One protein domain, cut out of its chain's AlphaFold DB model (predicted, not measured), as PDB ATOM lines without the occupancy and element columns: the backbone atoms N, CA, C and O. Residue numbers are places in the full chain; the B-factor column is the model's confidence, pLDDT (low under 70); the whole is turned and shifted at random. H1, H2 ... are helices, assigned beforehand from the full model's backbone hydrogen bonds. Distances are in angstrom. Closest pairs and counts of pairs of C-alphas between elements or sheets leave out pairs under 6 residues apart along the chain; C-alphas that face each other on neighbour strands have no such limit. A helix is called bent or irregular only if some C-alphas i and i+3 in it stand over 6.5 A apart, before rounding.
ATOM      1  N   LEU A  22      -1.090  79.156 -10.323       89.25
ATOM      2  CA  LEU A  22      -1.811  78.354  -9.340       89.25
ATOM      3  C   LEU A  22      -0.885  77.347  -8.647       89.25
ATOM      4  O   LEU A  22      -0.928  77.232  -7.425       89.25
ATOM      5  N   ASP A  23      -0.022  76.666  -9.401       89.25
ATOM      6  CA  ASP A  23       0.926  75.696  -8.846       89.25
ATOM      7  C   ASP A  23       1.973  76.395  -7.976       89.25
ATOM      8  O   ASP A  23       2.194  76.007  -6.831       89.25
ATOM      9  N   ALA A  24       2.510  77.524  -8.444       87.94
ATOM     10  CA  ALA A  24       3.415  78.350  -7.650       87.94
ATOM     11  C   ALA A  24       2.746  78.871  -6.363       87.94
ATOM     12  O   ALA A  24       3.383  78.956  -5.309       87.94
ATOM     13  N   TYR A  25       1.454  79.209  -6.428       91.25
ATOM     14  CA  TYR A  25       0.682  79.609  -5.256       91.25
ATOM     15  C   TYR A  25       0.420  78.437  -4.302       91.25
ATOM     16  O   TYR A  25       0.424  78.632  -3.082       91.25
ATOM     17  N   ARG A  26       0.240  77.221  -4.832       91.25
ATOM     18  CA  ARG A  26       0.112  75.984  -4.053       91.25
ATOM     19  C   ARG A  26       1.391  75.697  -3.274       91.25
ATOM     20  O   ARG A  26       1.321  75.536  -2.055       91.25
ATOM     21  N   ASP A  27       2.542  75.768  -3.937       88.69
ATOM     22  CA  ASP A  27       3.855  75.612  -3.304       88.69
ATOM     23  C   ASP A  27       4.088  76.664  -2.219       88.69
ATOM     24  O   ASP A  27       4.588  76.369  -1.133       88.69
ATOM     25  N   PHE A  28       3.706  77.913  -2.494       88.75
ATOM     26  CA  PHE A  28       3.770  78.985  -1.509       88.75
ATOM     27  C   PHE A  28       2.884  78.700  -0.292       88.75
ATOM     28  O   PHE A  28       3.342  78.832   0.843       88.75
ATOM     29  N   CYS A  29       1.635  78.282  -0.503       88.06
ATOM     30  CA  CYS A  29       0.718  77.977   0.590       88.06
ATOM     31  C   CYS A  29       1.200  76.802   1.447       88.06
ATOM     32  O   CYS A  29       1.015  76.853   2.661       88.06
ATOM     33  N   ALA A  30       1.854  75.801   0.850       86.56
ATOM     34  CA  ALA A  30       2.445  74.673   1.572       86.56
ATOM     35  C   ALA A  30       3.560  75.097   2.547       86.56
ATOM     36  O   ALA A  30       3.777  74.436   3.558       86.56
ATOM     37  N   ARG A  31       4.237  76.225   2.285       84.31
ATOM     38  CA  ARG A  31       5.268  76.792   3.173       84.31
ATOM     39  C   ARG A  31       4.708  77.671   4.295       84.31
ATOM     40  O   ARG A  31       5.462  78.110   5.160       84.31
ATOM     41  N   LEU A  32       3.406  77.969   4.297       83.00
ATOM     42  CA  LEU A  32       2.800  78.810   5.327       83.00
ATOM     43  C   LEU A  32       2.534  78.015   6.607       83.00
ATOM     44  O   LEU A  32       1.879  76.979   6.587       83.00
ATOM     45  N   THR A  33       2.914  78.577   7.752       77.06
ATOM     46  CA  THR A  33       2.534  78.079   9.082       77.06
ATOM     47  C   THR A  33       1.058  78.385   9.379       77.06
ATOM     48  O   THR A  33       0.719  79.337  10.084       77.06
ATOM     49  N   ARG A  34       0.148  77.606   8.780       78.88
ATOM     50  CA  ARG A  34      -1.313  77.661   8.986       78.88
ATOM     51  C   ARG A  34      -1.912  76.252   9.031       78.88
ATOM     52  O   ARG A  34      -1.350  75.327   8.465       78.88
ATOM     53  N   GLY A  35      -3.072  76.109   9.678       81.06
ATOM     54  CA  GLY A  35      -3.808  74.839   9.710       81.06
ATOM     55  C   GLY A  35      -4.244  74.370   8.316       81.06
ATOM     56  O   GLY A  35      -4.545  75.201   7.450       81.06
ATOM     57  N   ALA A  36      -4.298  73.050   8.119       82.31
ATOM     58  CA  ALA A  36      -4.586  72.411   6.831       82.31
ATOM     59  C   ALA A  36      -5.904  72.899   6.199       82.31
ATOM     60  O   ALA A  36      -5.927  73.241   5.016       82.31
ATOM     61  N   ASP A  37      -6.962  73.064   6.997       84.50
ATOM     62  CA  ASP A  37      -8.268  73.546   6.523       84.50
ATOM     63  C   ASP A  37      -8.212  74.976   5.964       84.50
ATOM     64  O   ASP A  37      -8.841  75.297   4.952       84.50
ATOM     65  N   ALA A  38      -7.413  75.848   6.587       85.38
ATOM     66  CA  ALA A  38      -7.250  77.231   6.147       85.38
ATOM     67  C   ALA A  38      -6.446  77.330   4.840       85.38
ATOM     68  O   ALA A  38      -6.710  78.212   4.017       85.38
ATOM     69  N   ILE A  39      -5.470  76.436   4.649       87.50
ATOM     70  CA  ILE A  39      -4.726  76.303   3.389       87.50
ATOM     71  C   ILE A  39      -5.652  75.755   2.298       87.50
ATOM     72  O   ILE A  39      -5.744  76.355   1.227       87.50
ATOM     73  N   GLY A  40      -6.414  74.697   2.591       88.81
ATOM     74  CA  GLY A  40      -7.372  74.106   1.654       88.81
ATOM     75  C   GLY A  40      -8.453  75.088   1.195       88.81
ATOM     76  O   GLY A  40      -8.769  75.160   0.008       88.81
ATOM     77  N   LEU A  41      -8.993  75.914   2.101       89.00
ATOM     78  CA  LEU A  41      -9.930  76.980   1.731       89.00
ATOM     79  C   LEU A  41      -9.282  78.023   0.807       89.00
ATOM     80  O   LEU A  41      -9.887  78.407  -0.191       89.00
ATOM     81  N   ARG A  42      -8.051  78.462   1.100       89.81
ATOM     82  CA  ARG A  42      -7.328  79.426   0.250       89.81
ATOM     83  C   ARG A  42      -7.112  78.914  -1.167       89.81
ATOM     84  O   ARG A  42      -7.311  79.679  -2.105       89.81
ATOM     85  N   LEU A  43      -6.711  77.653  -1.309       91.81
ATOM     86  CA  LEU A  43      -6.457  77.050  -2.615       91.81
ATOM     87  C   LEU A  43      -7.749  76.915  -3.421       91.81
ATOM     88  O   LEU A  43      -7.788  77.397  -4.546       91.81
ATOM     89  N   ARG A  44      -8.838  76.415  -2.820       93.06
ATOM     90  CA  ARG A  44     -10.146  76.325  -3.498       93.06
ATOM     91  C   ARG A  44     -10.660  77.683  -3.982       93.06
ATOM     92  O   ARG A  44     -11.182  77.797  -5.086       93.06
ATOM     93  N   LEU A  45     -10.507  78.724  -3.163       93.69
ATOM     94  CA  LEU A  45     -10.904  80.085  -3.534       93.69
ATOM     95  C   LEU A  45     -10.027  80.664  -4.655       93.69
ATOM     96  O   LEU A  45     -10.543  81.336  -5.548       93.69
ATOM     97  N   ALA A  46      -8.718  80.391  -4.631       93.12
ATOM     98  CA  ALA A  46      -7.801  80.777  -5.701       93.12
ATOM     99  C   ALA A  46      -8.119  80.052  -7.019       93.12
ATOM    100  O   ALA A  46      -8.146  80.695  -8.065       93.12
ATOM    101  N   GLU A  47      -8.425  78.753  -6.965       93.69
ATOM    102  CA  GLU A  47      -8.835  77.938  -8.115       93.69
ATOM    103  C   GLU A  47     -10.126  78.467  -8.747       93.69
ATOM    104  O   GLU A  47     -10.158  78.733  -9.946       93.69
ATOM    105  N   ALA A  48     -11.162  78.720  -7.942       93.62
ATOM    106  CA  ALA A  48     -12.429  79.273  -8.427       93.62
ATOM    107  C   ALA A  48     -12.258  80.654  -9.088       93.62
ATOM    108  O   ALA A  48     -12.903  80.970 -10.093       93.62
ATOM    109  N   PHE A  49     -11.371  81.483  -8.537       95.38
ATOM    110  CA  PHE A  49     -11.077  82.798  -9.091       95.38
ATOM    111  C   PHE A  49     -10.295  82.720 -10.396       95.38
ATOM    112  O   PHE A  49     -10.692  83.371 -11.355       95.38
ATOM    113  N   LEU A  50      -9.237  81.909 -10.465       93.62
ATOM    114  CA  LEU A  50      -8.438  81.740 -11.682       93.62
ATOM    115  C   LEU A  50      -9.213  81.015 -12.792       93.62
ATOM    116  O   LEU A  50      -8.982  81.291 -13.961       93.62
ATOM    117  N   ALA A  51     -10.193  80.170 -12.453       92.12
ATOM    118  CA  ALA A  51     -11.127  79.617 -13.433       92.12
ATOM    119  C   ALA A  51     -12.008  80.704 -14.082       92.12
ATOM    120  O   ALA A  51     -12.350  80.609 -15.257       92.12
ATOM    121  N   THR A  52     -12.357  81.752 -13.326       93.00
ATOM    122  CA  THR A  52     -13.143  82.899 -13.824       93.00
ATOM    123  C   THR A  52     -12.254  83.956 -14.498       93.00
ATOM    124  O   THR A  52     -12.660  84.617 -15.454       93.00
ATOM    125  N   HIS A  53     -11.035  84.131 -13.992       93.25
ATOM    126  CA  HIS A  53     -10.062  85.143 -14.395       93.25
ATOM    127  C   HIS A  53      -8.678  84.500 -14.583       93.25
ATOM    128  O   HIS A  53      -7.811  84.661 -13.721       93.25
ATOM    129  N   PRO A  54      -8.460  83.772 -15.693       89.19
ATOM    130  CA  PRO A  54      -7.214  83.036 -15.918       89.19
ATOM    131  C   PRO A  54      -6.007  83.954 -16.132       89.19
ATOM    132  O   PRO A  54      -4.887  83.579 -15.798       89.19
ATOM    133  N   ASP A  55      -6.232  85.168 -16.641       90.31
ATOM    134  CA  ASP A  55      -5.203  86.191 -16.808       90.31
ATOM    135  C   ASP A  55      -5.429  87.350 -15.826       90.31
ATOM    136  O   ASP A  55      -6.378  88.135 -15.939       90.31
ATOM    137  N   LEU A  56      -4.524  87.469 -14.850       91.56
ATOM    138  CA  LEU A  56      -4.584  88.517 -13.834       91.56
ATOM    139  C   LEU A  56      -4.319  89.919 -14.395       91.56
ATOM    140  O   LEU A  56      -4.775  90.899 -13.803       91.56
ATOM    141  N   THR A  57      -3.608  90.038 -15.517       89.94
ATOM    142  CA  THR A  57      -3.352  91.329 -16.170       89.94
ATOM    143  C   THR A  57      -4.623  91.855 -16.834       89.94
ATOM    144  O   THR A  57      -4.988  93.015 -16.633       89.94
ATOM    145  N   VAL A  58      -5.373  90.975 -17.505       91.94
ATOM    146  CA  VAL A  58      -6.704  91.280 -18.049       91.94
ATOM    147  C   VAL A  58      -7.680  91.609 -16.923       91.94
ATOM    148  O   VAL A  58      -8.456  92.559 -17.027       91.94
ATOM    149  N   TRP A  59      -7.620  90.874 -15.808       94.56
ATOM    150  CA  TRP A  59      -8.420  91.203 -14.630       94.56
ATOM    151  C   TRP A  59      -8.082  92.590 -14.065       94.56
ATOM    152  O   TRP A  59      -9.001  93.342 -13.740       94.56
ATOM    153  N   MET A  60      -6.799  92.968 -13.995       93.56
ATOM    154  CA  MET A  60      -6.363  94.278 -13.494       93.56
ATOM    155  C   MET A  60      -6.880  95.444 -14.350       93.56
ATOM    156  O   MET A  60      -7.162  96.507 -13.805       93.56
ATOM    157  N   ALA A  61      -7.071  95.232 -15.656       93.25
ATOM    158  CA  ALA A  61      -7.615  96.233 -16.578       93.25
ATOM    159  C   ALA A  61      -9.133  96.477 -16.424       93.25
ATOM    160  O   ALA A  61      -9.676  97.404 -17.026       93.25
ATOM    161  N   ARG A  62      -9.848  95.665 -15.630       94.75
ATOM    162  CA  ARG A  62     -11.290  95.840 -15.381       94.75
ATOM    163  C   ARG A  62     -11.570  97.087 -14.523       94.75
ATOM    164  O   ARG A  62     -10.727  97.482 -13.709       94.75
ATOM    165  N   PRO A  63     -12.790  97.658 -14.591       94.50
ATOM    166  CA  PRO A  63     -13.203  98.738 -13.697       94.50
ATOM    167  C   PRO A  63     -12.977  98.387 -12.221       94.50
ATOM    168  O   PRO A  63     -13.230  97.256 -11.793       94.50
ATOM    169  N   LEU A  64     -12.512  99.360 -11.432       91.94
ATOM    170  CA  LEU A  64     -12.129  99.147 -10.032       91.94
ATOM    171  C   LEU A  64     -13.245  98.503  -9.200       91.94
ATOM    172  O   LEU A  64     -12.984  97.564  -8.452       91.94
ATOM    173  N   ASP A  65     -14.485  98.972  -9.333       92.69
ATOM    174  CA  ASP A  65     -15.593  98.468  -8.516       92.69
ATOM    175  C   ASP A  65     -15.907  96.991  -8.822       92.69
ATOM    176  O   ASP A  65     -16.213  96.229  -7.902       92.69
ATOM    177  N   ALA A  66     -15.721  96.557 -10.077       94.00
ATOM    178  CA  ALA A  66     -15.815  95.150 -10.463       94.00
ATOM    179  C   ALA A  66     -14.685  94.329  -9.823       94.00
ATOM    180  O   ALA A  66     -14.954  93.317  -9.179       94.00
ATOM    181  N   ARG A  67     -13.436  94.816  -9.885       94.62
ATOM    182  CA  ARG A  67     -12.292  94.169  -9.217       94.62
ATOM    183  C   ARG A  67     -12.509  94.044  -7.706       94.62
ATOM    184  O   ARG A  67     -12.252  92.993  -7.125       94.62
ATOM    185  N   LEU A  68     -13.014  95.089  -7.047       93.25
ATOM    186  CA  LEU A  68     -13.317  95.068  -5.612       93.25
ATOM    187  C   LEU A  68     -14.457  94.098  -5.271       93.25
ATOM    188  O   LEU A  68     -14.406  93.455  -4.218       93.25
ATOM    189  N   ALA A  69     -15.472  93.980  -6.132       93.56
ATOM    190  CA  ALA A  69     -16.532  92.988  -5.994       93.56
ATOM    191  C   ALA A  69     -15.984  91.558  -6.117       93.56
ATOM    192  O   ALA A  69     -16.248  90.747  -5.230       93.56
ATOM    193  N   ASP A  70     -15.146  91.284  -7.119       93.50
ATOM    194  CA  ASP A  70     -14.516  89.973  -7.319       93.50
ATOM    195  C   ASP A  70     -13.662  89.583  -6.097       93.50
ATOM    196  O   ASP A  70     -13.815  88.497  -5.533       93.50
ATOM    197  N   LEU A  71     -12.839  90.506  -5.587       91.88
ATOM    198  CA  LEU A  71     -12.022  90.255  -4.394       91.88
ATOM    199  C   LEU A  71     -12.841  90.007  -3.119       91.88
ATOM    200  O   LEU A  71     -12.337  89.367  -2.194       91.88
ATOM    201  N   ARG A  72     -14.056  90.565  -3.015       91.31
ATOM    202  CA  ARG A  72     -14.978  90.293  -1.897       91.31
ATOM    203  C   ARG A  72     -15.666  88.945  -2.070       91.31
ATOM    204  O   ARG A  72     -15.731  88.190  -1.109       91.31
ATOM    205  N   ARG A  73     -16.126  88.644  -3.286       91.31
ATOM    206  CA  ARG A  73     -16.826  87.403  -3.635       91.31
ATOM    207  C   ARG A  73     -15.952  86.173  -3.423       91.31
ATOM    208  O   ARG A  73     -16.406  85.206  -2.826       91.31
ATOM    209  N   PHE A  74     -14.714  86.213  -3.911       90.19
ATOM    210  CA  PHE A  74     -13.821  85.055  -3.883       90.19
ATOM    211  C   PHE A  74     -12.811  85.085  -2.728       90.19
ATOM    212  O   PHE A  74     -12.127  84.100  -2.494       90.19
ATOM    213  N   GLY A  75     -12.655  86.201  -2.006       88.19
ATOM    214  CA  GLY A  75     -11.675  86.289  -0.914       88.19
ATOM    215  C   GLY A  75     -10.209  86.141  -1.362       88.19
ATOM    216  O   GLY A  75      -9.345  85.801  -0.555       88.19
ATOM    217  N   THR A  76      -9.896  86.422  -2.631       89.44
ATOM    218  CA  THR A  76      -8.607  86.114  -3.287       89.44
ATOM    219  C   THR A  76      -7.493  87.125  -3.057       89.44
ATOM    220  O   THR A  76      -6.435  87.045  -3.677       89.44
ATOM    221  N   TRP A  77      -7.665  88.055  -2.117       90.69
ATOM    222  CA  TRP A  77      -6.615  89.019  -1.783       90.69
ATOM    223  C   TRP A  77      -5.247  88.375  -1.478       90.69
ATOM    224  O   TRP A  77      -4.248  88.889  -1.968       90.69
ATOM    225  N   PRO A  78      -5.152  87.232  -0.766       89.75
ATOM    226  CA  PRO A  78      -3.872  86.551  -0.566       89.75
ATOM    227  C   PRO A  78      -3.189  86.076  -1.860       89.75
ATOM    228  O   PRO A  78      -1.962  86.111  -1.921       89.75
ATOM    229  N   LEU A  79      -3.954  85.659  -2.877       91.06
ATOM    230  CA  LEU A  79      -3.427  85.295  -4.200       91.06
ATOM    231  C   LEU A  79      -2.900  86.538  -4.924       91.06
ATOM    232  O   LEU A  79      -1.791  86.513  -5.446       91.06
ATOM    233  N   ILE A  80      -3.653  87.642  -4.896       91.31
ATOM    234  CA  ILE A  80      -3.213  88.912  -5.492       91.31
ATOM    235  C   ILE A  80      -1.939  89.421  -4.812       91.31
ATOM    236  O   ILE A  80      -0.994  89.784  -5.503       91.31
ATOM    237  N   CYS A  81      -1.857  89.376  -3.478       89.31
ATOM    238  CA  CYS A  81      -0.630  89.712  -2.751       89.31
ATOM    239  C   CYS A  81       0.565  88.872  -3.224       89.31
ATOM    240  O   CYS A  81       1.643  89.421  -3.429       89.31
ATOM    241  N   PHE A  82       0.379  87.562  -3.406       90.06
ATOM    242  CA  PHE A  82       1.421  86.665  -3.908       90.06
ATOM    243  C   PHE A  82       1.839  86.992  -5.341       90.06
ATOM    244  O   PHE A  82       3.034  87.117  -5.618       90.06
ATOM    245  N   ALA A  83       0.874  87.185  -6.239       90.19
ATOM    246  CA  ALA A  83       1.145  87.550  -7.623       90.19
ATOM    247  C   ALA A  83       1.939  88.864  -7.700       90.19
ATOM    248  O   ALA A  83       2.908  88.964  -8.446       90.19
ATOM    249  N   VAL A  84       1.581  89.842  -6.867       89.56
ATOM    250  CA  VAL A  84       2.259  91.138  -6.794       89.56
ATOM    251  C   VAL A  84       3.679  91.020  -6.246       89.56
ATOM    252  O   VAL A  84       4.623  91.476  -6.886       89.56
ATOM    253  N   VAL A  85       3.853  90.389  -5.079       86.94
ATOM    254  CA  VAL A  85       5.171  90.273  -4.433       86.94
ATOM    255  C   VAL A  85       6.144  89.486  -5.301       86.94
ATOM    256  O   VAL A  85       7.301  89.876  -5.401       86.94
ATOM    257  N   THR A  86       5.679  88.448  -5.993       86.25
ATOM    258  CA  THR A  86       6.529  87.637  -6.875       86.25
ATOM    259  C   THR A  86       6.740  88.235  -8.274       86.25
ATOM    260  O   THR A  86       7.337  87.590  -9.134       86.25
ATOM    261  N   GLY A  87       6.256  89.458  -8.526       83.94
ATOM    262  CA  GLY A  87       6.446  90.178  -9.792       83.94
ATOM    263  C   GLY A  87       5.549  89.720 -10.948       83.94
ATOM    264  O   GLY A  87       5.695  90.218 -12.062       83.94
ATOM    265  N   ARG A  88       4.597  88.814 -10.692       86.75
ATOM    266  CA  ARG A  88       3.625  88.307 -11.675       86.75
ATOM    267  C   ARG A  88       2.460  89.266 -11.917       86.75
ATOM    268  O   ARG A  88       1.743  89.101 -12.888       86.75
ATOM    269  N   LEU A  89       2.237  90.266 -11.067       89.44
ATOM    270  CA  LEU A  89       1.165  91.249 -11.248       89.44
ATOM    271  C   LEU A  89       1.606  92.636 -10.776       89.44
ATOM    272  O   LEU A  89       2.266  92.770  -9.751       89.44
ATOM    273  N   ARG A  90       1.199  93.677 -11.504       91.19
ATOM    274  CA  ARG A  90       1.322  95.073 -11.064       91.19
ATOM    275  C   ARG A  90      -0.049  95.602 -10.678       91.19
ATOM    276  O   ARG A  90      -1.031  95.283 -11.343       91.19
ATOM    277  N   CYS A  91      -0.107  96.409  -9.629       91.44
ATOM    278  CA  CYS A  91      -1.325  97.101  -9.226       91.44
ATOM    279  C   CYS A  91      -1.340  98.519  -9.790       91.44
ATOM    280  O   CYS A  91      -0.347  99.240  -9.693       91.44
ATOM    281  N   ASP A  92      -2.491  98.944 -10.299       90.69
ATOM    282  CA  ASP A  92      -2.730 100.360 -10.559       90.69
ATOM    283  C   ASP A  92      -2.879 101.150  -9.248       90.69
ATOM    284  O   ASP A  92      -3.124 100.602  -8.167       90.69
ATOM    285  N   ALA A  93      -2.713 102.470  -9.334       88.38
ATOM    286  CA  ALA A  93      -2.819 103.340  -8.167       88.38
ATOM    287  C   ALA A  93      -4.215 103.284  -7.529       88.38
ATOM    288  O   ALA A  93      -4.335 103.305  -6.304       88.38
ATOM    289  N   ASP A  94      -5.259 103.135  -8.343       87.44
ATOM    290  CA  ASP A  94      -6.649 103.072  -7.897       87.44
ATOM    291  C   ASP A  94      -6.909 101.909  -6.930       87.44
ATOM    292  O   ASP A  94      -7.491 102.113  -5.859       87.44
ATOM    293  N   LEU A  95      -6.415 100.703  -7.232       89.88
ATOM    294  CA  LEU A  95      -6.538  99.562  -6.322       89.88
ATOM    295  C   LEU A  95      -5.729  99.760  -5.037       89.88
ATOM    296  O   LEU A  95      -6.205  99.415  -3.950       89.88
ATOM    297  N   LEU A  96      -4.528 100.337  -5.147       89.75
ATOM    298  CA  LEU A  96      -3.649 100.613  -4.004       89.75
ATOM    299  C   LEU A  96      -4.229 101.673  -3.054       89.75
ATOM    300  O   LEU A  96      -3.975 101.619  -1.846       89.75
ATOM    301  N   MET A  97      -5.018 102.619  -3.573       88.88
ATOM    302  CA  MET A  97      -5.708 103.626  -2.762       88.88
ATOM    303  C   MET A  97      -7.029 103.112  -2.183       88.88
ATOM    304  O   MET A  97      -7.384 103.486  -1.065       88.88
ATOM    305  N   ALA A  98      -7.730 102.221  -2.886       86.75
ATOM    306  CA  ALA A  98      -9.019 101.695  -2.444       86.75
ATOM    307  C   ALA A  98      -8.922 100.567  -1.403       86.75
ATOM    308  O   ALA A  98      -9.867 100.356  -0.639       86.75
ATOM    309  N   ARG A  99      -7.808  99.819  -1.354       84.81
ATOM    310  CA  ARG A  99      -7.677  98.642  -0.481       84.81
ATOM    311  C   ARG A  99      -6.449  98.705   0.420       84.81
ATOM    312  O   ARG A  99      -5.344  99.029   0.002       84.81
ATOM    313  N   ARG A 100      -6.627  98.315   1.687       77.19
ATOM    314  CA  ARG A 100      -5.507  98.152   2.625       77.19
ATOM    315  C   ARG A 100      -4.635  96.974   2.195       77.19
ATOM    316  O   ARG A 100      -5.135  95.863   2.026       77.19
ATOM    317  N   LEU A 101      -3.323  97.189   2.137       73.44
ATOM    318  CA  LEU A 101      -2.321  96.183   1.755       73.44
ATOM    319  C   LEU A 101      -2.018  95.160   2.868       73.44
ATOM    320  O   LEU A 101      -0.892  94.685   3.015       73.44
ATOM    321  N   GLY A 102      -3.022  94.820   3.681       69.06
ATOM    322  CA  GLY A 102      -2.885  93.864   4.778       69.06
ATOM    323  C   GLY A 102      -2.378  92.512   4.272       69.06
ATOM    324  O   GLY A 102      -2.908  91.971   3.301       69.06
ATOM    325  N   GLY A 103      -1.330  91.986   4.911       73.81
ATOM    326  CA  GLY A 103      -0.666  90.732   4.537       73.81
ATOM    327  C   GLY A 103       0.420  90.865   3.462       73.81
ATOM    328  O   GLY A 103       1.366  90.081   3.489       73.81
ATOM    329  N   LEU A 104       0.351  91.877   2.587       80.81
ATOM    330  CA  LEU A 104       1.326  92.081   1.505       80.81
ATOM    331  C   LEU A 104       2.707  92.453   2.063       80.81
ATOM    332  O   LEU A 104       3.713  91.936   1.603       80.81
ATOM    333  N   GLY A 105       2.758  93.265   3.123       83.69
ATOM    334  CA  GLY A 105       4.029  93.668   3.733       83.69
ATOM    335  C   GLY A 105       4.752  92.587   4.538       83.69
ATOM    336  O   GLY A 105       5.956  92.696   4.733       83.69
ATOM    337  N   ARG A 106       4.054  91.541   5.004       84.38
ATOM    338  CA  ARG A 106       4.722  90.363   5.586       84.38
ATOM    339  C   ARG A 106       5.287  89.480   4.487       84.38
ATOM    340  O   ARG A 106       6.455  89.141   4.534       84.38
ATOM    341  N   LEU A 107       4.475  89.232   3.465       86.94
ATOM    342  CA  LEU A 107       4.877  88.450   2.309       86.94
ATOM    343  C   LEU A 107       6.076  89.056   1.568       86.94
ATOM    344  O   LEU A 107       6.994  88.337   1.202       86.94
ATOM    345  N   ALA A 108       6.087  90.377   1.378       88.25
ATOM    346  CA  ALA A 108       7.213  91.076   0.767       88.25
ATOM    347  C   ALA A 108       8.491  90.969   1.608       88.25
ATOM    348  O   ALA A 108       9.569  90.839   1.047       88.25
ATOM    349  N   GLU A 109       8.386  91.007   2.938       88.75
ATOM    350  CA  GLU A 109       9.551  90.849   3.814       88.75
ATOM    351  C   GLU A 109      10.080  89.412   3.812       88.75
ATOM    352  O   GLU A 109      11.289  89.225   3.832       88.75
ATOM    353  N   ASP A 110       9.198  88.414   3.724       87.75
ATOM    354  CA  ASP A 110       9.599  87.008   3.603       87.75
ATOM    355  C   ASP A 110      10.303  86.743   2.250       87.75
ATOM    356  O   ASP A 110      11.291  86.015   2.203       87.75
ATOM    357  N   GLU A 111       9.833  87.363   1.159       87.62
ATOM    358  CA  GLU A 111      10.418  87.225  -0.187       87.62
ATOM    359  C   GLU A 111      11.734  88.010  -0.350       87.62
ATOM    360  O   GLU A 111      12.703  87.507  -0.911       87.62
ATOM    361  N   TYR A 112      11.785  89.247   0.155       88.88
ATOM    362  CA  TYR A 112      12.903  90.184  -0.022       88.88
ATOM    363  C   TYR A 112      13.712  90.376   1.274       88.88
ATOM    364  O   TYR A 112      14.173  91.480   1.573       88.88
ATOM    365  N   GLY A 113      13.866  89.319   2.080       89.12
ATOM    366  CA  GLY A 113      14.341  89.411   3.468       89.12
ATOM    367  C   GLY A 113      15.688  90.112   3.667       89.12
ATOM    368  O   GLY A 113      15.835  90.907   4.600       89.12
ATOM    369  N   SER A 114      16.662  89.893   2.779       89.94
ATOM    370  CA  SER A 114      17.960  90.584   2.834       89.94
ATOM    371  C   SER A 114      17.812  92.092   2.593       89.94
ATOM    372  O   SER A 114      18.361  92.899   3.344       89.94
ATOM    373  N   GLU A 115      17.008  92.488   1.606       90.25
ATOM    374  CA  GLU A 115      16.736  93.887   1.274       90.25
ATOM    375  C   GLU A 115      15.935  94.582   2.385       90.25
ATOM    376  O   GLU A 115      16.279  95.687   2.802       90.25
ATOM    377  N   PHE A 116      14.918  93.924   2.948       92.50
ATOM    378  CA  PHE A 116      14.162  94.458   4.086       92.50
ATOM    379  C   PHE A 116      15.029  94.592   5.342       92.50
ATOM    380  O   PHE A 116      14.881  95.563   6.084       92.50
ATOM    381  N   THR A 117      15.982  93.681   5.557       93.12
ATOM    382  CA  THR A 117      16.968  93.802   6.640       93.12
ATOM    383  C   THR A 117      17.843  95.043   6.451       93.12
ATOM    384  O   THR A 117      18.010  95.817   7.394       93.12
ATOM    385  N   LEU A 118      18.332  95.297   5.231       92.31
ATOM    386  CA  LEU A 118      19.092  96.513   4.907       92.31
ATOM    387  C   LEU A 118      18.266  97.786   5.135       92.31
ATOM    388  O   LEU A 118      18.763  98.750   5.722       92.31
ATOM    389  N   LEU A 119      16.992  97.782   4.733       93.81
ATOM    390  CA  LEU A 119      16.065  98.887   4.981       93.81
ATOM    391  C   LEU A 119      15.847  99.115   6.487       93.81
ATOM    392  O   LEU A 119      15.874 100.253   6.944       93.81
ATOM    393  N   ARG A 120      15.698  98.061   7.296       93.81
ATOM    394  CA  ARG A 120      15.563  98.188   8.760       93.81
ATOM    395  C   ARG A 120      16.829  98.738   9.416       93.81
ATOM    396  O   ARG A 120      16.736  99.602  10.285       93.81
ATOM    397  N   GLN A 121      18.005  98.302   8.967       93.38
ATOM    398  CA  GLN A 121      19.284  98.856   9.421       93.38
ATOM    399  C   GLN A 121      19.420 100.340   9.056       93.38
ATOM    400  O   GLN A 121      19.871 101.134   9.880       93.38
ATOM    401  N   ALA A 122      18.996 100.731   7.851       93.31
ATOM    402  CA  ALA A 122      18.955 102.131   7.437       93.31
ATOM    403  C   ALA A 122      17.996 102.955   8.313       93.31
ATOM    404  O   ALA A 122      18.395 103.989   8.834       93.31
ATOM    405  N   ALA A 123      16.779 102.471   8.577       93.69
ATOM    406  CA  ALA A 123      15.839 103.143   9.481       93.69
ATOM    407  C   ALA A 123      16.404 103.311  10.906       93.69
ATOM    408  O   ALA A 123      16.183 104.344  11.539       93.69
ATOM    409  N   SER A 124      17.166 102.327  11.396       92.00
ATOM    410  CA  SER A 124      17.850 102.414  12.691       92.00
ATOM    411  C   SER A 124      18.949 103.478  12.702       92.00
ATOM    412  O   SER A 124      19.075 104.186  13.695       92.00
ATOM    413  N   ARG A 125      19.723 103.619  11.617       91.19
ATOM    414  CA  ARG A 125      20.711 104.702  11.461       91.19
ATOM    415  C   ARG A 125      20.039 106.076  11.506       91.19
ATOM    416  O   ARG A 125      20.435 106.949  12.271       91.19
ATOM    417  N   LEU A 126      18.902 106.211  10.824       90.94
ATOM    418  CA  LEU A 126      18.065 107.413  10.889       90.94
ATOM    419  C   LEU A 126      17.378 107.630  12.252       90.94
ATOM    420  O   LEU A 126      16.655 108.612  12.409       90.94
ATOM    421  N   SER A 127      17.571 106.744  13.235       89.12
ATOM    422  CA  SER A 127      16.953 106.834  14.566       89.12
ATOM    423  C   SER A 127      15.421 106.952  14.514       89.12
ATOM    424  O   SER A 127      14.799 107.655  15.311       89.12
ATOM    425  N   TRP A 128      14.786 106.292  13.542       90.69
ATOM    426  CA  TRP A 128      13.333 106.324  13.396       90.69
ATOM    427  C   TRP A 128      12.623 105.519  14.485       90.69
ATOM    428  O   TRP A 128      13.017 104.405  14.827       90.69
ATOM    429  N   GLY A 129      11.502 106.054  14.979       89.19
ATOM    430  CA  GLY A 129      10.637 105.337  15.914       89.19
ATOM    431  C   GLY A 129       9.992 104.090  15.280       89.19
ATOM    432  O   GLY A 129       9.663 104.105  14.089       89.19
ATOM    433  N   PRO A 130       9.723 103.031  16.067       89.81
ATOM    434  CA  PRO A 130       9.305 101.720  15.555       89.81
ATOM    435  C   PRO A 130       8.007 101.779  14.741       89.81
ATOM    436  O   PRO A 130       7.899 101.156  13.686       89.81
ATOM    437  N   GLN A 131       7.038 102.590  15.173       90.50
ATOM    438  CA  GLN A 131       5.769 102.751  14.459       90.50
ATOM    439  C   GLN A 131       5.959 103.367  13.065       90.50
ATOM    440  O   GLN A 131       5.322 102.931  12.106       90.50
ATOM    441  N   PHE A 132       6.822 104.380  12.943       90.06
ATOM    442  CA  PHE A 132       7.088 105.024  11.657       90.06
ATOM    443  C   PHE A 132       7.877 104.095  10.731       90.06
ATOM    444  O   PHE A 132       7.534 103.976   9.555       90.06
ATOM    445  N   THR A 133       8.848 103.360  11.278       91.94
ATOM    446  CA  THR A 133       9.600 102.325  10.558       91.94
ATOM    447  C   THR A 133       8.670 101.283   9.934       91.94
ATOM    448  O   THR A 133       8.767 101.029   8.734       91.94
ATOM    449  N   GLU A 134       7.705 100.740  10.685       90.56
ATOM    450  CA  GLU A 134       6.740  99.779  10.128       90.56
ATOM    451  C   GLU A 134       5.830 100.399   9.058       90.56
ATOM    452  O   GLU A 134       5.546  99.762   8.042       90.56
ATOM    453  N   GLN A 135       5.385 101.647   9.246       89.50
ATOM    454  CA  GLN A 135       4.572 102.345   8.244       89.50
ATOM    455  C   GLN A 135       5.335 102.540   6.928       89.50
ATOM    456  O   GLN A 135       4.776 102.316   5.855       89.50
ATOM    457  N   VAL A 136       6.607 102.930   6.982       91.56
ATOM    458  CA  VAL A 136       7.407 103.135   5.769       91.56
ATOM    459  C   VAL A 136       7.773 101.795   5.129       91.56
ATOM    460  O   VAL A 136       7.503 101.598   3.947       91.56
ATOM    461  N   ILE A 137       8.318 100.845   5.890       91.62
ATOM    462  CA  ILE A 137       8.837  99.584   5.339       91.62
ATOM    463  C   ILE A 137       7.705  98.656   4.888       91.62
ATOM    464  O   ILE A 137       7.678  98.234   3.736       91.62
ATOM    465  N   ARG A 138       6.726  98.351   5.750       87.44
ATOM    466  CA  ARG A 138       5.693  97.349   5.423       87.44
ATOM    467  C   ARG A 138       4.495  97.901   4.661       87.44
ATOM    468  O   ARG A 138       3.685  97.109   4.178       87.44
ATOM    469  N   GLN A 139       4.342  99.221   4.563       87.62
ATOM    470  CA  GLN A 139       3.246  99.822   3.796       87.62
ATOM    471  C   GLN A 139       3.766 100.611   2.603       87.62
ATOM    472  O   GLN A 139       3.365 100.324   1.480       87.62
ATOM    473  N   ALA A 140       4.646 101.588   2.814       90.75
ATOM    474  CA  ALA A 140       5.041 102.515   1.758       90.75
ATOM    475  C   ALA A 140       5.947 101.861   0.705       90.75
ATOM    476  O   ALA A 140       5.580 101.850  -0.467       90.75
ATOM    477  N   VAL A 141       7.061 101.240   1.112       92.12
ATOM    478  CA  VAL A 141       7.957 100.495   0.202       92.12
ATOM    479  C   VAL A 141       7.170  99.424  -0.548       92.12
ATOM    480  O   VAL A 141       7.262  99.299  -1.762       92.12
ATOM    481  N   VAL A 142       6.306  98.714   0.169       91.12
ATOM    482  CA  VAL A 142       5.448  97.664  -0.381       91.12
ATOM    483  C   VAL A 142       4.431  98.203  -1.395       91.12
ATOM    484  O   VAL A 142       4.163  97.548  -2.398       91.12
ATOM    485  N   THR A 143       3.897  99.408  -1.181       92.00
ATOM    486  CA  THR A 143       3.036 100.088  -2.165       92.00
ATOM    487  C   THR A 143       3.821 100.391  -3.442       92.00
ATOM    488  O   THR A 143       3.301 100.182  -4.533       92.00
ATOM    489  N   VAL A 144       5.082 100.819  -3.321       92.25
ATOM    490  CA  VAL A 144       5.954 101.080  -4.476       92.25
ATOM    491  C   VAL A 144       6.274  99.784  -5.227       92.25
ATOM    492  O   VAL A 144       6.155  99.747  -6.451       92.25
ATOM    493  N   ILE A 145       6.615  98.703  -4.514       91.19
ATOM    494  CA  ILE A 145       6.814  97.370  -5.109       91.19
ATOM    495  C   ILE A 145       5.556  96.955  -5.873       91.19
ATOM    496  O   ILE A 145       5.644  96.537  -7.022       91.19
ATOM    497  N   ALA A 146       4.378  97.120  -5.268       91.69
ATOM    498  CA  ALA A 146       3.120  96.727  -5.885       91.69
ATOM    499  C   ALA A 146       2.770  97.548  -7.134       91.69
ATOM    500  O   ALA A 146       2.268  96.995  -8.111       91.69
ATOM    501  N   PHE A 147       3.056  98.849  -7.109       92.88
ATOM    502  CA  PHE A 147       2.820  99.760  -8.227       92.88
ATOM    503  C   PHE A 147       3.753  99.477  -9.417       92.88
ATOM    504  O   PHE A 147       3.344  99.505 -10.574       92.88
ATOM    505  N   THR A 148       5.016  99.158  -9.135       90.12
ATOM    506  CA  THR A 148       6.073  99.026 -10.155       90.12
ATOM    507  C   THR A 148       6.316  97.584 -10.609       90.12
ATOM    508  O   THR A 148       6.834  97.353 -11.704       90.12
ATOM    509  N   GLY A 149       5.996  96.598  -9.767       87.12
ATOM    510  CA  GLY A 149       6.413  95.200  -9.916       87.12
ATOM    511  C   GLY A 149       7.928  94.984  -9.772       87.12
ATOM    512  O   GLY A 149       8.460  93.984 -10.263       87.12
ATOM    513  N   ARG A 150       8.658  95.931  -9.171       86.69
ATOM    514  CA  ARG A 150      10.120  95.886  -9.002       86.69
ATOM    515  C   ARG A 150      10.494  95.579  -7.540       86.69
ATOM    516  O   ARG A 150       9.746  95.962  -6.644       86.69
ATOM    517  N   PRO A 151      11.612  94.869  -7.288       86.44
ATOM    518  CA  PRO A 151      12.089  94.596  -5.937       86.44
ATOM    519  C   PRO A 151      12.695  95.878  -5.343       86.44
ATOM    520  O   PRO A 151      13.093  96.754  -6.118       86.44
ATOM    521  N   PRO A 152      12.820  95.995  -4.011       85.81
ATOM    522  CA  PRO A 152      13.383  97.189  -3.381       85.81
ATOM    523  C   PRO A 152      14.690  97.698  -4.018       85.81
ATOM    524  O   PRO A 152      14.804  98.891  -4.287       85.81
ATOM    525  N   ALA A 153      15.635  96.811  -4.338       84.00
ATOM    526  CA  ALA A 153      16.944  97.154  -4.893       84.00
ATOM    527  C   ALA A 153      16.921  97.689  -6.339       84.00
ATOM    528  O   ALA A 153      17.882  98.335  -6.749       84.00
ATOM    529  N   ALA A 154      15.858  97.439  -7.117       87.25
ATOM    530  CA  ALA A 154      15.731  97.960  -8.488       87.25
ATOM    531  C   ALA A 154      14.738  99.129  -8.601       87.25
ATOM    532  O   ALA A 154      14.377  99.528  -9.710       87.25
ATOM    533  N   LEU A 155      14.259  99.651  -7.468       88.19
ATOM    534  CA  LEU A 155      13.425 100.844  -7.444       88.19
ATOM    535  C   LEU A 155      14.263 102.098  -7.673       88.19
ATOM    536  O   LEU A 155      15.343 102.269  -7.113       88.19
ATOM    537  N   THR A 156      13.720 103.006  -8.473       87.25
ATOM    538  CA  THR A 156      14.348 104.281  -8.830       87.25
ATOM    539  C   THR A 156      13.574 105.462  -8.250       87.25
ATOM    540  O   THR A 156      12.425 105.326  -7.830       87.25
ATOM    541  N   LEU A 157      14.165 106.661  -8.257       84.31
ATOM    542  CA  LEU A 157      13.420 107.873  -7.894       84.31
ATOM    543  C   LEU A 157      12.262 108.161  -8.858       84.31
ATOM    544  O   LEU A 157      11.198 108.564  -8.402       84.31
ATOM    545  N   ALA A 158      12.426 107.857 -10.148       87.81
ATOM    546  CA  ALA A 158      11.360 107.999 -11.138       87.81
ATOM    547  C   ALA A 158      10.142 107.120 -10.804       87.81
ATOM    548  O   ALA A 158       9.004 107.554 -10.964       87.81
ATOM    549  N   ASP A 159      10.369 105.913 -10.275       90.62
ATOM    550  CA  ASP A 159       9.290 105.039  -9.804       90.62
ATOM    551  C   ASP A 159       8.520 105.671  -8.631       90.62
ATOM    552  O   ASP A 159       7.291 105.595  -8.553       90.62
ATOM    553  N   LEU A 160       9.245 106.322  -7.717       90.56
ATOM    554  CA  LEU A 160       8.647 107.012  -6.581       90.56
ATOM    555  C   LEU A 160       7.901 108.281  -7.003       90.56
ATOM    556  O   LEU A 160       6.899 108.613  -6.373       90.56
ATOM    557  N   ASP A 161       8.381 109.002  -8.015       89.56
ATOM    558  CA  ASP A 161       7.733 110.205  -8.549       89.56
ATOM    559  C   ASP A 161       6.468 109.847  -9.342       89.56
ATOM    560  O   ASP A 161       5.445 110.518  -9.215       89.56
ATOM    561  N   ALA A 162       6.483 108.732 -10.080       91.00
ATOM    562  CA  ALA A 162       5.298 108.206 -10.754       91.00
ATOM    563  C   ALA A 162       4.187 107.832  -9.756       91.00
ATOM    564  O   ALA A 162       3.017 108.143  -9.983       91.00
ATOM    565  N   LEU A 163       4.543 107.207  -8.625       92.00
ATOM    566  CA  LEU A 163       3.576 106.926  -7.561       92.00
ATOM    567  C   LEU A 163       3.073 108.214  -6.889       92.00
ATOM    568  O   LEU A 163       1.890 108.303  -6.567       92.00
ATOM    569  N   ASP A 164       3.947 109.201  -6.686       90.81
ATOM    570  CA  ASP A 164       3.591 110.502  -6.098       90.81
ATOM    571  C   ASP A 164       2.543 111.229  -6.953       90.81
ATOM    572  O   ASP A 164       1.502 111.651  -6.447       90.81
ATOM    573  N   ALA A 165       2.760 111.269  -8.273       90.06
ATOM    574  CA  ALA A 165       1.811 111.822  -9.235       90.06
ATOM    575  C   ALA A 165       0.466 111.077  -9.214       90.06
ATOM    576  O   ALA A 165      -0.595 111.700  -9.265       90.06
ATOM    577  N   ALA A 166       0.493 109.748  -9.084       91.19
ATOM    578  CA  ALA A 166      -0.724 108.948  -9.009       91.19
ATOM    579  C   ALA A 166      -1.501 109.153  -7.691       91.19
ATOM    580  O   ALA A 166      -2.732 109.155  -7.693       91.19
ATOM    581  N   ILE A 167      -0.803 109.365  -6.568       90.62
ATOM    582  CA  ILE A 167      -1.412 109.752  -5.283       90.62
ATOM    583  C   ILE A 167      -2.094 111.117  -5.408       90.62
ATOM    584  O   ILE A 167      -3.216 111.288  -4.926       90.62
ATOM    585  N   GLU A 168      -1.435 112.081  -6.052       88.88
ATOM    586  CA  GLU A 168      -1.980 113.426  -6.241       88.88
ATOM    587  C   GLU A 168      -3.251 113.397  -7.097       88.88
ATOM    588  O   GLU A 168      -4.280 113.936  -6.686       88.88
ATOM    589  N   ALA A 169      -3.207 112.679  -8.223       88.81
ATOM    590  CA  ALA A 169      -4.311 112.560  -9.171       88.81
ATOM    591  C   ALA A 169      -5.504 111.731  -8.657       88.81
ATOM    592  O   ALA A 169      -6.580 111.778  -9.252       88.81
ATOM    593  N   SER A 170      -5.345 110.960  -7.575       87.31
ATOM    594  CA  SER A 170      -6.391 110.044  -7.119       87.31
ATOM    595  C   SER A 170      -7.590 110.791  -6.510       87.31
ATOM    596  O   SER A 170      -7.438 111.449  -5.473       87.31
ATOM    597  N   PRO A 171      -8.815 110.626  -7.049       87.81
ATOM    598  CA  PRO A 171     -10.020 111.240  -6.486       87.81
ATOM    599  C   PRO A 171     -10.507 110.533  -5.211       87.81
ATOM    600  O   PRO A 171     -11.379 111.036  -4.510       87.81
ATOM    601  N   ARG A 172      -9.960 109.351  -4.895       84.31
ATOM    602  CA  ARG A 172     -10.359 108.531  -3.740       84.31
ATOM    603  C   ARG A 172      -9.720 108.994  -2.430       84.31
ATOM    604  O   ARG A 172     -10.158 108.572  -1.362       84.31
ATOM    605  N   LEU A 173      -8.671 109.812  -2.501       86.62
ATOM    606  CA  LEU A 173      -7.972 110.311  -1.325       86.62
ATOM    607  C   LEU A 173      -8.507 111.684  -0.928       86.62
ATOM    608  O   LEU A 173      -8.415 112.654  -1.688       86.62
ATOM    609  N   ASP A 174      -8.976 111.795   0.311       89.50
ATOM    610  CA  ASP A 174      -9.147 113.099   0.940       89.50
ATOM    611  C   ASP A 174      -7.778 113.771   1.193       89.50
ATOM    612  O   ASP A 174      -6.702 113.190   0.995       89.50
ATOM    613  N   ALA A 175      -7.802 115.037   1.611       85.56
ATOM    614  CA  ALA A 175      -6.584 115.805   1.858       85.56
ATOM    615  C   ALA A 175      -5.685 115.186   2.950       85.56
ATOM    616  O   ALA A 175      -4.456 115.258   2.853       85.56
ATOM    617  N   VAL A 176      -6.271 114.550   3.969       88.94
ATOM    618  CA  VAL A 176      -5.547 113.968   5.111       88.94
ATOM    619  C   VAL A 176      -4.845 112.673   4.703       88.94
ATOM    620  O   VAL A 176      -3.660 112.470   4.999       88.94
ATOM    621  N   ALA A 177      -5.544 111.808   3.974       88.38
ATOM    622  CA  ALA A 177      -5.020 110.572   3.423       88.38
ATOM    623  C   ALA A 177      -3.896 110.867   2.425       88.38
ATOM    624  O   ALA A 177      -2.810 110.297   2.548       88.38
ATOM    625  N   ARG A 178      -4.102 111.827   1.513       90.38
ATOM    626  CA  ARG A 178      -3.075 112.283   0.563       90.38
ATOM    627  C   ARG A 178      -1.832 112.799   1.285       90.38
ATOM    628  O   ARG A 178      -0.725 112.342   1.013       90.38
ATOM    629  N   HIS A 179      -2.003 113.652   2.300       87.12
ATOM    630  CA  HIS A 179      -0.885 114.131   3.118       87.12
ATOM    631  C   HIS A 179      -0.099 112.989   3.784       87.12
ATOM    632  O   HIS A 179       1.137 113.022   3.845       87.12
ATOM    633  N   THR A 180      -0.809 111.976   4.284       89.25
ATOM    634  CA  THR A 180      -0.213 110.801   4.931       89.25
ATOM    635  C   THR A 180       0.591 109.969   3.935       89.25
ATOM    636  O   THR A 180       1.734 109.615   4.232       89.25
ATOM    637  N   ARG A 181       0.056 109.718   2.734       88.94
ATOM    638  CA  ARG A 181       0.761 108.993   1.663       88.94
ATOM    639  C   ARG A 181       2.020 109.726   1.218       88.94
ATOM    640  O   ARG A 181       3.094 109.131   1.220       88.94
ATOM    641  N   HIS A 182       1.924 111.035   1.001       89.25
ATOM    642  CA  HIS A 182       3.076 111.887   0.696       89.25
ATOM    643  C   HIS A 182       4.136 111.853   1.805       89.25
ATOM    644  O   HIS A 182       5.334 111.914   1.538       89.25
ATOM    645  N   LYS A 183       3.733 111.754   3.081       87.75
ATOM    646  CA  LYS A 183       4.676 111.638   4.212       87.75
ATOM    647  C   LYS A 183       5.420 110.306   4.175       87.75
ATOM    648  O   LYS A 183       6.634 110.279   4.352       87.75
ATOM    649  N   GLN A 184       4.686 109.224   3.956       89.69
ATOM    650  CA  GLN A 184       5.226 107.871   3.868       89.69
ATOM    651  C   GLN A 184       6.201 107.733   2.694       89.69
ATOM    652  O   GLN A 184       7.309 107.235   2.866       89.69
ATOM    653  N   LEU A 185       5.813 108.237   1.525       90.88
ATOM    654  CA  LEU A 185       6.588 108.186   0.290       90.88
ATOM    655  C   LEU A 185       7.839 109.089   0.338       90.88
ATOM    656  O   LEU A 185       8.887 108.744  -0.211       90.88
ATOM    657  N   HIS A 186       7.778 110.203   1.074       89.56
ATOM    658  CA  HIS A 186       8.967 110.985   1.422       89.56
ATOM    659  C   HIS A 186       9.921 110.189   2.328       89.56
ATOM    660  O   HIS A 186      11.114 110.145   2.047       89.56
ATOM    661  N   GLY A 187       9.395 109.469   3.328       91.06
ATOM    662  CA  GLY A 187      10.181 108.534   4.140       91.06
ATOM    663  C   GLY A 187      10.877 107.457   3.299       91.06
ATOM    664  O   GLY A 187      12.064 107.218   3.479       91.06
ATOM    665  N   VAL A 188      10.200 106.862   2.309       92.50
ATOM    666  CA  VAL A 188      10.832 105.875   1.402       92.50
ATOM    667  C   VAL A 188      12.079 106.445   0.719       92.50
ATOM    668  O   VAL A 188      13.094 105.758   0.641       92.50
ATOM    669  N   ARG A 189      12.049 107.710   0.277       91.38
ATOM    670  CA  ARG A 189      13.215 108.357  -0.356       91.38
ATOM    671  C   ARG A 189      14.396 108.494   0.602       91.38
ATOM    672  O   ARG A 189      15.529 108.240   0.206       91.38
ATOM    673  N   GLU A 190      14.137 108.868   1.852       90.94
ATOM    674  CA  GLU A 190      15.177 108.974   2.889       90.94
ATOM    675  C   GLU A 190      15.789 107.618   3.196       90.94
ATOM    676  O   GLU A 190      17.008 107.475   3.260       90.94
ATOM    677  N   LEU A 191      14.928 106.611   3.305       92.38
ATOM    678  CA  LEU A 191      15.337 105.246   3.554       92.38
ATOM    679  C   LEU A 191      16.208 104.702   2.421       92.38
ATOM    680  O   LEU A 191      17.237 104.090   2.681       92.38
ATOM    681  N   PHE A 192      15.830 104.952   1.165       91.56
ATOM    682  CA  PHE A 192      16.589 104.501  -0.002       91.56
ATOM    683  C   PHE A 192      17.927 105.221  -0.130       91.56
ATOM    684  O   PHE A 192      18.919 104.598  -0.508       91.56
ATOM    685  N   TYR A 193      17.978 106.508   0.212       91.19
ATOM    686  CA  TYR A 193      19.231 107.251   0.263       91.19
ATOM    687  C   TYR A 193      20.174 106.688   1.338       91.19
ATOM    688  O   TYR A 193      21.345 106.419   1.060       91.19
ATOM    689  N   GLU A 194      19.664 106.430   2.543       92.44
ATOM    690  CA  GLU A 194      20.446 105.874   3.653       92.44
ATOM    691  C   GLU A 194      20.866 104.412   3.417       92.44
ATOM    692  O   GLU A 194      21.954 103.990   3.815       92.44
ATOM    693  N   ALA A 195      20.025 103.628   2.738       90.88
ATOM    694  CA  ALA A 195      20.312 102.251   2.341       90.88
ATOM    695  C   ALA A 195      21.216 102.145   1.098       90.88
ATOM    696  O   ALA A 195      21.574 101.037   0.711       90.88
ATOM    697  N   ARG A 196      21.599 103.275   0.480       89.06
ATOM    698  CA  ARG A 196      22.372 103.349  -0.779       89.06
ATOM    699  C   ARG A 196      21.701 102.671  -1.979       89.06
ATOM    700  O   ARG A 196      22.379 102.263  -2.913       89.06
TER     701      ARG A 196
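This is residues 22 to 196 of the 650 residues of a protein of Dactylosporangium sp. (UniProt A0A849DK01). A kinked but nearly straight helix, H9, runs through the larger part of this model; H5 and H7 cross it on one side, and the hairpin of H10 and H11 crosses it on the opposite side. A smaller group at one end, H1 to H4, sits beyond H5, with the hairpin of H1 and H2 farthest out and residues 31 to 37 sticking out there. You have 175 residues before you, with eleven named helices, H1 to H11 in chain order, and no named strand: the class is all helix. The whole is compact, with a radius of gyration of the C-alphas of 16.5 A and spans of 45 by 36 by 25 A.

Find C-alpha 22 at (-1.811, 78.354, -9.340), where H1 begins; it runs to residue 30. H2 follows as residues 36 to 52, 24.7 A long, then H3 as 56 to 60 and H4 as 64 to 74, 15.5 A. Read on to H5 at 77 to 85, H6 at 93 to 98, H7 at 104 to 111 and H8 at 113 to 125, 18.4 A. At C-alpha 130, (9.305, 101.720, 15.555), H9 begins; by its hydrogen bonds it was assigned as one helix, 130 to 148, but it is bent, with C-alphas 138 and 141 6.5 A apart. Its arms are H9a, 130 to 138, and H9b, 141 to 148, at a shallow tilt of 17 degrees. H10 is 157 to 169, 18.4 A, and H11, 175 to 194, 28.9 A, ends at C-alpha 194, (20.446, 105.874, 3.653).

Start at the hub, H9, which touches 6 other helices. H9b touches H5 at Ala 146 and Val 84, C-alphas 5.7 A apart, about perpendicular at 80 degrees. H9a touches H7 at Arg 138 and Gly 105, closest C-alphas 4.4 A apart. H9a touches H11, with residues 184 to 188 of H11 alone, about perpendicular at 86 degrees; the closest C-alphas, of Val 136 and Gln 184, are 5.5 A apart. H10 and H11 form a helical hairpin, a shallow tilt of 3 degrees, opposite ways, closest at Ile 167 and Arg 178, C-alphas 6.6 A apart. H8 touches H11 at Ala 122 and Glu 194, C-alphas 5.5 A apart. H6 touches H10 at Ala 93 and Ala 166, C-alphas 6.0 A apart. Farther out, H1 and H2 form a hairpin, closest at Cys 29 and Ile 39, C-alphas 6.3 A apart. H2 touches H4, with residues 45 to 49 of H2 alone, closest at Leu 45 and Phe 74, C-alphas 5.8 A apart. H3 is close to H4 but not clearly touching, closest at Trp 59 and Arg 67, C-alphas 7.3 A apart. H1 and H11, for instance, are apart. In H1 to H8, H9a, H9b, H10 and H11, every O i to N i+4 pair is within hydrogen-bond range.

Look to Ala 51 and Ser 127 for the two C-alphas farthest apart, 48.1 A. The printed part has no cut, and no link is long. The mean pLDDT of the printed part is 89.3, and one residue, Gly 102, is under 70.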